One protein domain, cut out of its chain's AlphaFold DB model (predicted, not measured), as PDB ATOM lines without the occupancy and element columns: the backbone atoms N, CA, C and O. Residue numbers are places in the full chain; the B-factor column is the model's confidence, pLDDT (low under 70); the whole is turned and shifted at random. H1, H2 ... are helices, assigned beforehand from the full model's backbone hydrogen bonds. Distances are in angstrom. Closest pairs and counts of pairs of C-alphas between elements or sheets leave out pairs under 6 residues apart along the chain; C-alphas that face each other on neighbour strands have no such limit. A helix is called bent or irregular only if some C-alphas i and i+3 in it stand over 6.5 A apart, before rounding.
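AT A GLANCE: This is residues 71 to 133 of the 278 residues of an uncharacterized protein of Ascodesmis nigricans (UniProt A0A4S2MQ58). Six short helices make few contacts: H4 is in the middle, between H1, side by side with it, and H6, while H5 is near H4 and H2 with H3 forms a small corner near H1. The printed part has 63 residues, named helices H1 to H6 in chain order and no named strand: all helix. It is compact, radius of gyration of the C-alphas 10.8 A, spans 31 by 21 by 18 A.

IN THESE COORDINATES: Find C-alpha 72 at (6.525, 35.645, 73.424); from there H1, residues 72 to 82, runs 14.7 A. Next come H2, 87 to 90, H3, 92 to 97, H4, 101 to 110, 14.4 A long, and H5, 112 to 119, irregular, with C-alphas 113 and 116 7.6 A apart. H6, 126 to 133, ends at C-alpha 133, (-3.300, 51.745, 92.708).

HOW THE PARTS SIT: Look at Cys 80 and Tyr 107: their C-alphas, 4.8 A apart, are the closest where H1 and H4 touch, at a shallow tilt of 28 degrees, the same way. H2 and H3 touch only at the corner, closest C-alphas Ala 88 and Ala 95, 4.3 A. Every O i to N i+4 pair is within hydrogen-bond range in H1, H3, H4 and H6, 2 of 4 in H5; H2 is too short for one.

THE WHOLE: The C-alphas of Pro 71 and Pro 126 are farthest apart, 30.7 A. The printed part has no cut and no long link. Among residues under pLDDT 70 are 88 to 89 and 116 to 117.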
ATOM      1  N   PRO A  71       6.002  33.757  68.994       86.81
ATOM      2  CA  PRO A  71       6.968  34.486  69.805       86.81
ATOM      3  C   PRO A  71       6.313  35.142  71.019       86.81
ATOM      4  O   PRO A  71       5.207  35.686  70.932       86.81
ATOM      5  N   THR A  72       7.017  35.124  72.147       83.69
ATOM      6  CA  THR A  72       6.525  35.645  73.424       83.69
ATOM      7  C   THR A  72       6.137  37.124  73.314       83.69
ATOM      8  O   THR A  72       5.127  37.539  73.871       83.69
ATOM      9  N   GLU A  73       6.865  37.901  72.516       84.25
ATOM     10  CA  GLU A  73       6.596  39.318  72.265       84.25
ATOM     11  C   GLU A  73       5.273  39.529  71.517       84.25
ATOM     12  O   GLU A  73       4.536  40.470  71.813       84.25
ATOM     13  N   LEU A  74       4.950  38.649  70.562       83.62
ATOM     14  CA  LEU A  74       3.672  38.688  69.847       83.62
ATOM     15  C   LEU A  74       2.527  38.267  70.765       83.62
ATOM     16  O   LEU A  74       1.491  38.922  70.770       83.62
ATOM     17  N   LEU A  75       2.735  37.244  71.594       84.12
ATOM     18  CA  LEU A  75       1.774  36.854  72.625       84.12
ATOM     19  C   LEU A  75       1.504  37.999  73.605       84.12
ATOM     20  O   LEU A  75       0.350  38.262  73.930       84.12
ATOM     21  N   HIS A  76       2.540  38.719  74.042       83.88
ATOM     22  CA  HIS A  76       2.403  39.880  74.929       83.88
ATOM     23  C   HIS A  76       1.634  41.027  74.283       83.88
ATOM     24  O   HIS A  76       0.827  41.646  74.971       83.88
ATOM     25  N   ARG A  77       1.848  41.293  72.987       81.88
ATOM     26  CA  ARG A  77       1.069  42.290  72.235       81.88
ATOM     27  C   ARG A  77      -0.381  41.869  72.057       81.88
ATOM     28  O   ARG A  77      -1.262  42.680  72.274       81.88
ATOM     29  N   ILE A  78      -0.654  40.609  71.725       81.00
ATOM     30  CA  ILE A  78      -2.041  40.122  71.622       81.00
ATOM     31  C   ILE A  78      -2.737  40.247  72.979       81.00
ATOM     32  O   ILE A  78      -3.854  40.741  73.056       81.00
ATOM     33  N   PHE A  79      -2.062  39.853  74.057       80.75
ATOM     34  CA  PHE A  79      -2.591  40.011  75.404       80.75
ATOM     35  C   PHE A  79      -2.842  41.491  75.731       80.75
ATOM     36  O   PHE A  79      -3.976  41.862  75.987       80.75
ATOM     37  N   CYS A  80      -1.827  42.356  75.666       78.94
ATOM     38  CA  CYS A  80      -1.939  43.745  76.126       78.94
ATOM     39  C   CYS A  80      -2.668  44.686  75.166       78.94
ATOM     40  O   CYS A  80      -3.293  45.623  75.632       78.94
ATOM     41  N   ASP A  81      -2.562  44.499  73.853       77.81
ATOM     42  CA  ASP A  81      -3.057  45.465  72.866       77.81
ATOM     43  C   ASP A  81      -4.406  45.024  72.272       77.81
ATOM     44  O   ASP A  81      -5.188  45.873  71.857       77.81
ATOM     45  N   ALA A  82      -4.703  43.717  72.257       72.00
ATOM     46  CA  ALA A  82      -5.978  43.188  71.760       72.00
ATOM     47  C   ALA A  82      -6.978  42.801  72.869       72.00
ATOM     48  O   ALA A  82      -8.025  42.249  72.544       72.00
ATOM     49  N   GLY A  83      -6.668  43.062  74.149       71.50
ATOM     50  CA  GLY A  83      -7.613  42.885  75.265       71.50
ATOM     51  C   GLY A  83      -8.065  41.436  75.466       71.50
ATOM     52  O   GLY A  83      -9.238  41.149  75.667       71.50
ATOM     53  N   CYS A  84      -7.152  40.469  75.327       74.19
ATOM     54  CA  CYS A  84      -7.517  39.051  75.383       74.19
ATOM     55  C   CYS A  84      -7.047  38.380  76.682       74.19
ATOM     56  O   CYS A  84      -6.158  37.524  76.667       74.19
ATOM     57  N   ALA A  85      -7.661  38.723  77.820       72.06
ATOM     58  CA  ALA A  85      -7.367  38.098  79.117       72.06
ATOM     59  C   ALA A  85      -7.568  36.571  79.092       72.06
ATOM     60  O   ALA A  85      -6.793  35.817  79.692       72.06
ATOM     61  N   ALA A  86      -8.567  36.107  78.331       72.38
ATOM     62  CA  ALA A  86      -8.880  34.692  78.141       72.38
ATOM     63  C   ALA A  86      -7.701  33.886  77.564       72.38
ATOM     64  O   ALA A  86      -7.602  32.682  77.809       72.38
ATOM     65  N   LEU A  87      -6.752  34.536  76.883       75.81
ATOM     66  CA  LEU A  87      -5.548  33.897  76.354       75.81
ATOM     67  C   LEU A  87      -4.716  33.217  77.449       75.81
ATOM     68  O   LEU A  87      -4.171  32.135  77.237       75.81
ATOM     69  N   ALA A  88      -4.663  33.818  78.640       69.69
ATOM     70  CA  ALA A  88      -3.973  33.243  79.790       69.69
ATOM     71  C   ALA A  88      -4.698  32.016  80.369       69.69
ATOM     72  O   ALA A  88      -4.072  31.215  81.057       69.69
ATOM     73  N   SER A  89      -5.993  31.851  80.086       68.38
ATOM     74  CA  SER A  89      -6.779  30.679  80.497       68.38
ATOM     75  C   SER A  89      -6.789  29.549  79.459       68.38
ATOM     76  O   SER A  89      -7.101  28.414  79.807       68.38
ATOM     77  N   ALA A  90      -6.402  29.829  78.209       74.62
ATOM     78  CA  ALA A  90      -6.464  28.867  77.106       74.62
ATOM     79  C   ALA A  90      -5.470  27.697  77.250       74.62
ATOM     80  O   ALA A  90      -5.740  26.595  76.773       74.62
ATOM     81  N   SER A  91      -4.322  27.912  77.902       74.62
ATOM     82  CA  SER A  91      -3.385  26.835  78.238       74.62
ATOM     83  C   SER A  91      -2.473  27.188  79.415       74.62
ATOM     84  O   SER A  91      -2.208  28.357  79.700       74.62
ATOM     85  N   ILE A  92      -1.931  26.161  80.082       72.12
ATOM     86  CA  ILE A  92      -0.969  26.328  81.187       72.12
ATOM     87  C   ILE A  92       0.308  27.036  80.702       72.12
ATOM     88  O   ILE A  92       0.840  27.901  81.399       72.12
ATOM     89  N   SER A  93       0.788  26.711  79.498       77.25
ATOM     90  CA  SER A  93       1.981  27.332  78.906       77.25
ATOM     91  C   SER A  93       1.789  28.838  78.716       77.25
ATOM     92  O   SER A  93       2.665  29.627  79.070       77.25
ATOM     93  N   LEU A  94       0.619  29.251  78.218       76.62
ATOM     94  CA  LEU A  94       0.272  30.659  78.026       76.62
ATOM     95  C   LEU A  94       0.100  31.388  79.360       76.62
ATOM     96  O   LEU A  94       0.616  32.492  79.526       76.62
ATOM     97  N   ALA A  95      -0.521  30.746  80.352       74.88
ATOM     98  CA  ALA A  95      -0.602  31.290  81.707       74.88
ATOM     99  C   ALA A  95       0.791  31.626  82.273       74.88
ATOM    100  O   ALA A  95       0.979  32.669  82.903       74.88
ATOM    101  N   HIS A  96       1.787  30.770  82.019       78.50
ATOM    102  CA  HIS A  96       3.171  31.029  82.417       78.50
ATOM    103  C   HIS A  96       3.791  32.221  81.680       78.50
ATOM    104  O   HIS A  96       4.480  33.022  82.316       78.50
ATOM    105  N   VAL A  97       3.515  32.381  80.383       80.00
ATOM    106  CA  VAL A  97       3.992  33.515  79.570       80.00
ATOM    107  C   VAL A  97       3.459  34.858  80.089       80.00
ATOM    108  O   VAL A  97       4.200  35.844  80.118       80.00
ATOM    109  N   PHE A  98       2.208  34.897  80.557       77.88
ATOM    110  CA  PHE A  98       1.552  36.112  81.068       77.88
ATOM    111  C   PHE A  98       1.663  36.294  82.586       77.88
ATOM    112  O   PHE A  98       1.081  37.217  83.157       77.88
ATOM    113  N   LYS A  99       2.448  35.451  83.267       75.69
ATOM    114  CA  LYS A  99       2.646  35.542  84.720       75.69
ATOM    115  C   LYS A  99       3.478  36.762  85.142       75.69
ATOM    116  O   LYS A  99       3.561  37.072  86.328       75.69
ATOM    117  N   SER A 100       4.132  37.443  84.198       81.19
ATOM    118  CA  SER A 100       4.946  38.619  84.507       81.19
ATOM    119  C   SER A 100       4.086  39.748  85.074       81.19
ATOM    120  O   SER A 100       3.194  40.267  84.403       81.19
ATOM    121  N   ARG A 101       4.425  40.190  86.291       78.56
ATOM    122  CA  ARG A 101       3.743  41.295  86.986       78.56
ATOM    123  C   ARG A 101       3.687  42.569  86.143       78.56
ATOM    124  O   ARG A 101       2.698  43.286  86.184       78.56
ATOM    125  N   HIS A 102       4.735  42.847  85.365       81.94
ATOM    126  CA  HIS A 102       4.771  44.023  84.494       81.94
ATOM    127  C   HIS A 102       3.690  43.972  83.407       81.94
ATOM    128  O   HIS A 102       3.037  44.981  83.160       81.94
ATOM    129  N   LEU A 103       3.475  42.804  82.795       79.88
ATOM    130  CA  LEU A 103       2.464  42.627  81.749       79.88
ATOM    131  C   LEU A 103       1.053  42.741  82.309       79.88
ATOM    132  O   LEU A 103       0.213  43.380  81.696       79.88
ATOM    133  N   GLN A 104       0.811  42.170  83.486       80.00
ATOM    134  CA  GLN A 104      -0.491  42.236  84.151       80.00
ATOM    135  C   GLN A 104      -0.860  43.674  84.537       80.00
ATOM    136  O   GLN A 104      -1.986  44.103  84.304       80.00
ATOM    137  N   LEU A 105       0.098  44.445  85.068       80.75
ATOM    138  CA  LEU A 105      -0.108  45.868  85.361       80.75
ATOM    139  C   LEU A 105      -0.343  46.680  84.081       80.75
ATOM    140  O   LEU A 105      -1.232  47.525  84.046       80.75
ATOM    141  N   ARG A 106       0.434  46.411  83.021       80.94
ATOM    142  CA  ARG A 106       0.268  47.079  81.724       80.94
ATOM    143  C   ARG A 106      -1.085  46.761  81.088       80.94
ATOM    144  O   ARG A 106      -1.684  47.664  80.520       80.94
ATOM    145  N   TYR A 107      -1.553  45.520  81.191       80.69
ATOM    146  CA  TYR A 107      -2.859  45.105  80.683       80.69
ATOM    147  C   TYR A 107      -3.975  45.935  81.308       80.69
ATOM    148  O   TYR A 107      -4.740  46.557  80.587       80.69
ATOM    149  N   LEU A 108      -4.021  46.014  82.639       78.62
ATOM    150  CA  LEU A 108      -5.050  46.783  83.344       78.62
ATOM    151  C   LEU A 108      -5.005  48.272  83.054       78.62
ATOM    152  O   LEU A 108      -6.043  48.910  82.975       78.62
ATOM    153  N   TYR A 109      -3.805  48.821  82.887       80.88
ATOM    154  CA  TYR A 109      -3.666  50.218  82.511       80.88
ATOM    155  C   TYR A 109      -4.255  50.502  81.121       80.88
ATOM    156  O   TYR A 109      -4.799  51.578  80.895       80.88
ATOM    157  N   LEU A 110      -4.126  49.554  80.186       81.00
ATOM    158  CA  LEU A 110      -4.660  49.684  78.828       81.00
ATOM    159  C   LEU A 110      -6.151  49.328  78.738       81.00
ATOM    160  O   LEU A 110      -6.837  49.892  77.894       81.00
ATOM    161  N   HIS A 111      -6.637  48.443  79.615       78.38
ATOM    162  CA  HIS A 111      -8.009  47.919  79.632       78.38
ATOM    163  C   HIS A 111      -8.631  48.027  81.035       78.38
ATOM    164  O   HIS A 111      -8.907  47.000  81.665       78.38
ATOM    165  N   PRO A 112      -8.830  49.247  81.569       72.44
ATOM    166  CA  PRO A 112      -9.389  49.433  82.909       72.44
ATOM    167  C   PRO A 112     -10.817  48.880  83.026       72.44
ATOM    168  O   PRO A 112     -11.190  48.368  84.079       72.44
ATOM    169  N   ASP A 113     -11.573  48.899  81.927       69.75
ATOM    170  CA  ASP A 113     -12.968  48.444  81.866       69.75
ATOM    171  C   ASP A 113     -13.110  46.912  81.978       69.75
ATOM    172  O   ASP A 113     -14.196  46.391  82.218       69.75
ATOM    173  N   GLU A 114     -12.011  46.159  81.846       74.25
ATOM    174  CA  GLU A 114     -12.010  44.695  81.959       74.25
ATOM    175  C   GLU A 114     -11.717  44.186  83.377       74.25
ATOM    176  O   GLU A 114     -11.470  42.990  83.579       74.25
ATOM    177  N   LEU A 115     -11.746  45.068  84.380       71.88
ATOM    178  CA  LEU A 115     -11.445  44.713  85.766       71.88
ATOM    179  C   LEU A 115     -12.295  43.524  86.249       71.88
ATOM    180  O   LEU A 115     -11.752  42.591  86.839       71.88
ATOM    181  N   SER A 116     -13.586  43.501  85.912       67.12
ATOM    182  CA  SER A 116     -14.533  42.420  86.239       67.12
ATOM    183  C   SER A 116     -14.031  41.051  85.770       67.12
ATOM    184  O   SER A 116     -14.008  40.085  86.534       67.12
ATOM    185  N   SER A 117     -13.534  40.982  84.532       69.25
ATOM    186  CA  SER A 117     -12.996  39.761  83.914       69.25
ATOM    187  C   SER A 117     -11.682  39.306  84.550       69.25
ATOM    188  O   SER A 117     -11.318  38.130  84.485       69.25
ATOM    189  N   LEU A 118     -10.943  40.228  85.166       73.62
ATOM    190  CA  LEU A 118      -9.636  39.965  85.762       73.62
ATOM    191  C   LEU A 118      -9.717  39.598  87.240       73.62
ATOM    192  O   LEU A 118      -8.853  38.864  87.713       73.62
ATOM    193  N   VAL A 119     -10.755  40.032  87.954       72.81
ATOM    194  CA  VAL A 119     -10.968  39.724  89.378       72.81
ATOM    195  C   VAL A 119     -11.042  38.213  89.646       72.81
ATOM    196  O   VAL A 119     -10.595  37.739  90.690       72.81
ATOM    197  N   VAL A 120     -11.540  37.429  88.687       66.44
ATOM    198  CA  VAL A 120     -11.563  35.953  88.749       66.44
ATOM    199  C   VAL A 120     -10.231  35.295  88.391       66.44
ATOM    200  O   VAL A 120     -10.034  34.103  88.646       66.44
ATOM    201  N   MET A 121      -9.284  36.044  87.827       72.38
ATOM    202  CA  MET A 121      -7.990  35.499  87.440       72.38
ATOM    203  C   MET A 121      -7.112  35.287  88.669       72.38
ATOM    204  O   MET A 121      -6.957  36.150  89.526       72.38
ATOM    205  N   ARG A 122      -6.434  34.136  88.723       64.44
ATOM    206  CA  ARG A 122      -5.634  33.709  89.891       64.44
ATOM    207  C   ARG A 122      -4.493  34.664  90.271       64.44
ATOM    208  O   ARG A 122      -3.930  34.514  91.350       64.44
ATOM    209  N   PHE A 123      -4.100  35.578  89.384       69.94
ATOM    210  CA  PHE A 123      -3.050  36.564  89.652       69.94
ATOM    211  C   PHE A 123      -3.581  37.875  90.245       69.94
ATOM    212  O   PHE A 123      -2.793  38.643  90.802       69.94
ATOM    213  N   PHE A 124      -4.888  38.129  90.151       75.75
ATOM    214  CA  PHE A 124      -5.505  39.312  90.726       75.75
ATOM    215  C   PHE A 124      -5.628  39.096  92.236       75.75
ATOM    216  O   PHE A 124      -6.396  38.272  92.721       75.75
ATOM    217  N   THR A 125      -4.753  39.762  92.982       81.06
ATOM    218  CA  THR A 125      -4.571  39.598  94.432       81.06
ATOM    219  C   THR A 125      -4.584  40.971  95.103       81.06
ATOM    220  O   THR A 125      -4.332  41.963  94.416       81.06
ATOM    221  N   PRO A 126      -4.785  41.064  96.431       83.50
ATOM    222  CA  PRO A 126      -4.722  42.346  97.137       83.50
ATOM    223  C   PRO A 126      -3.399  43.086  96.894       83.50
ATOM    224  O   PRO A 126      -3.398  44.242  96.495       83.50
ATOM    225  N   ALA A 127      -2.264  42.385  96.991       84.12
ATOM    226  CA  ALA A 127      -0.936  42.965  96.756       84.12
ATOM    227  C   ALA A 127      -0.714  43.428  95.303       84.12
ATOM    228  O   ALA A 127       0.145  44.269  95.015       84.12
ATOM    229  N   PHE A 128      -1.434  42.829  94.358       84.38
ATOM    230  CA  PHE A 128      -1.416  43.261  92.972       84.38
ATOM    231  C   PHE A 128      -2.264  44.528  92.783       84.38
ATOM    232  O   PHE A 128      -1.774  45.478  92.174       84.38
ATOM    233  N   LEU A 129      -3.469  44.558  93.363       85.62
ATOM    234  CA  LEU A 129      -4.357  45.719  93.365       85.62
ATOM    235  C   LEU A 129      -3.676  46.940  94.002       85.62
ATOM    236  O   LEU A 129      -3.602  47.989  93.373       85.62
ATOM    237  N   GLU A 130      -3.072  46.782  95.181       86.00
ATOM    238  CA  GLU A 130      -2.321  47.847  95.866       86.00
ATOM    239  C   GLU A 130      -1.208  48.440  94.989       86.00
ATOM    240  O   GLU A 130      -1.010  49.652  94.934       86.00
ATOM    241  N   GLU A 131      -0.468  47.592  94.273       86.00
ATOM    242  CA  GLU A 131       0.615  48.050  93.403       86.00
ATOM    243  C   GLU A 131       0.105  48.761  92.149       86.00
ATOM    244  O   GLU A 131       0.757  49.698  91.679       86.00
ATOM    245  N   TYR A 132      -1.027  48.318  91.603       84.75
ATOM    246  CA  TYR A 132      -1.696  49.029  90.522       84.75
ATOM    247  C   TYR A 132      -2.124  50.419  90.997       84.75
ATOM    248  O   TYR A 132      -1.747  51.418  90.383       84.75
ATOM    249  N   GLU A 133      -2.799  50.491  92.144       87.81
ATOM    250  CA  GLU A 133      -3.300  51.745  92.708       87.81
ATOM    251  C   GLU A 133      -2.180  52.729  93.038       87.81
ATOM    252  O   GLU A 133      -2.280  53.923  92.756       87.81
TER     253      GLU A 133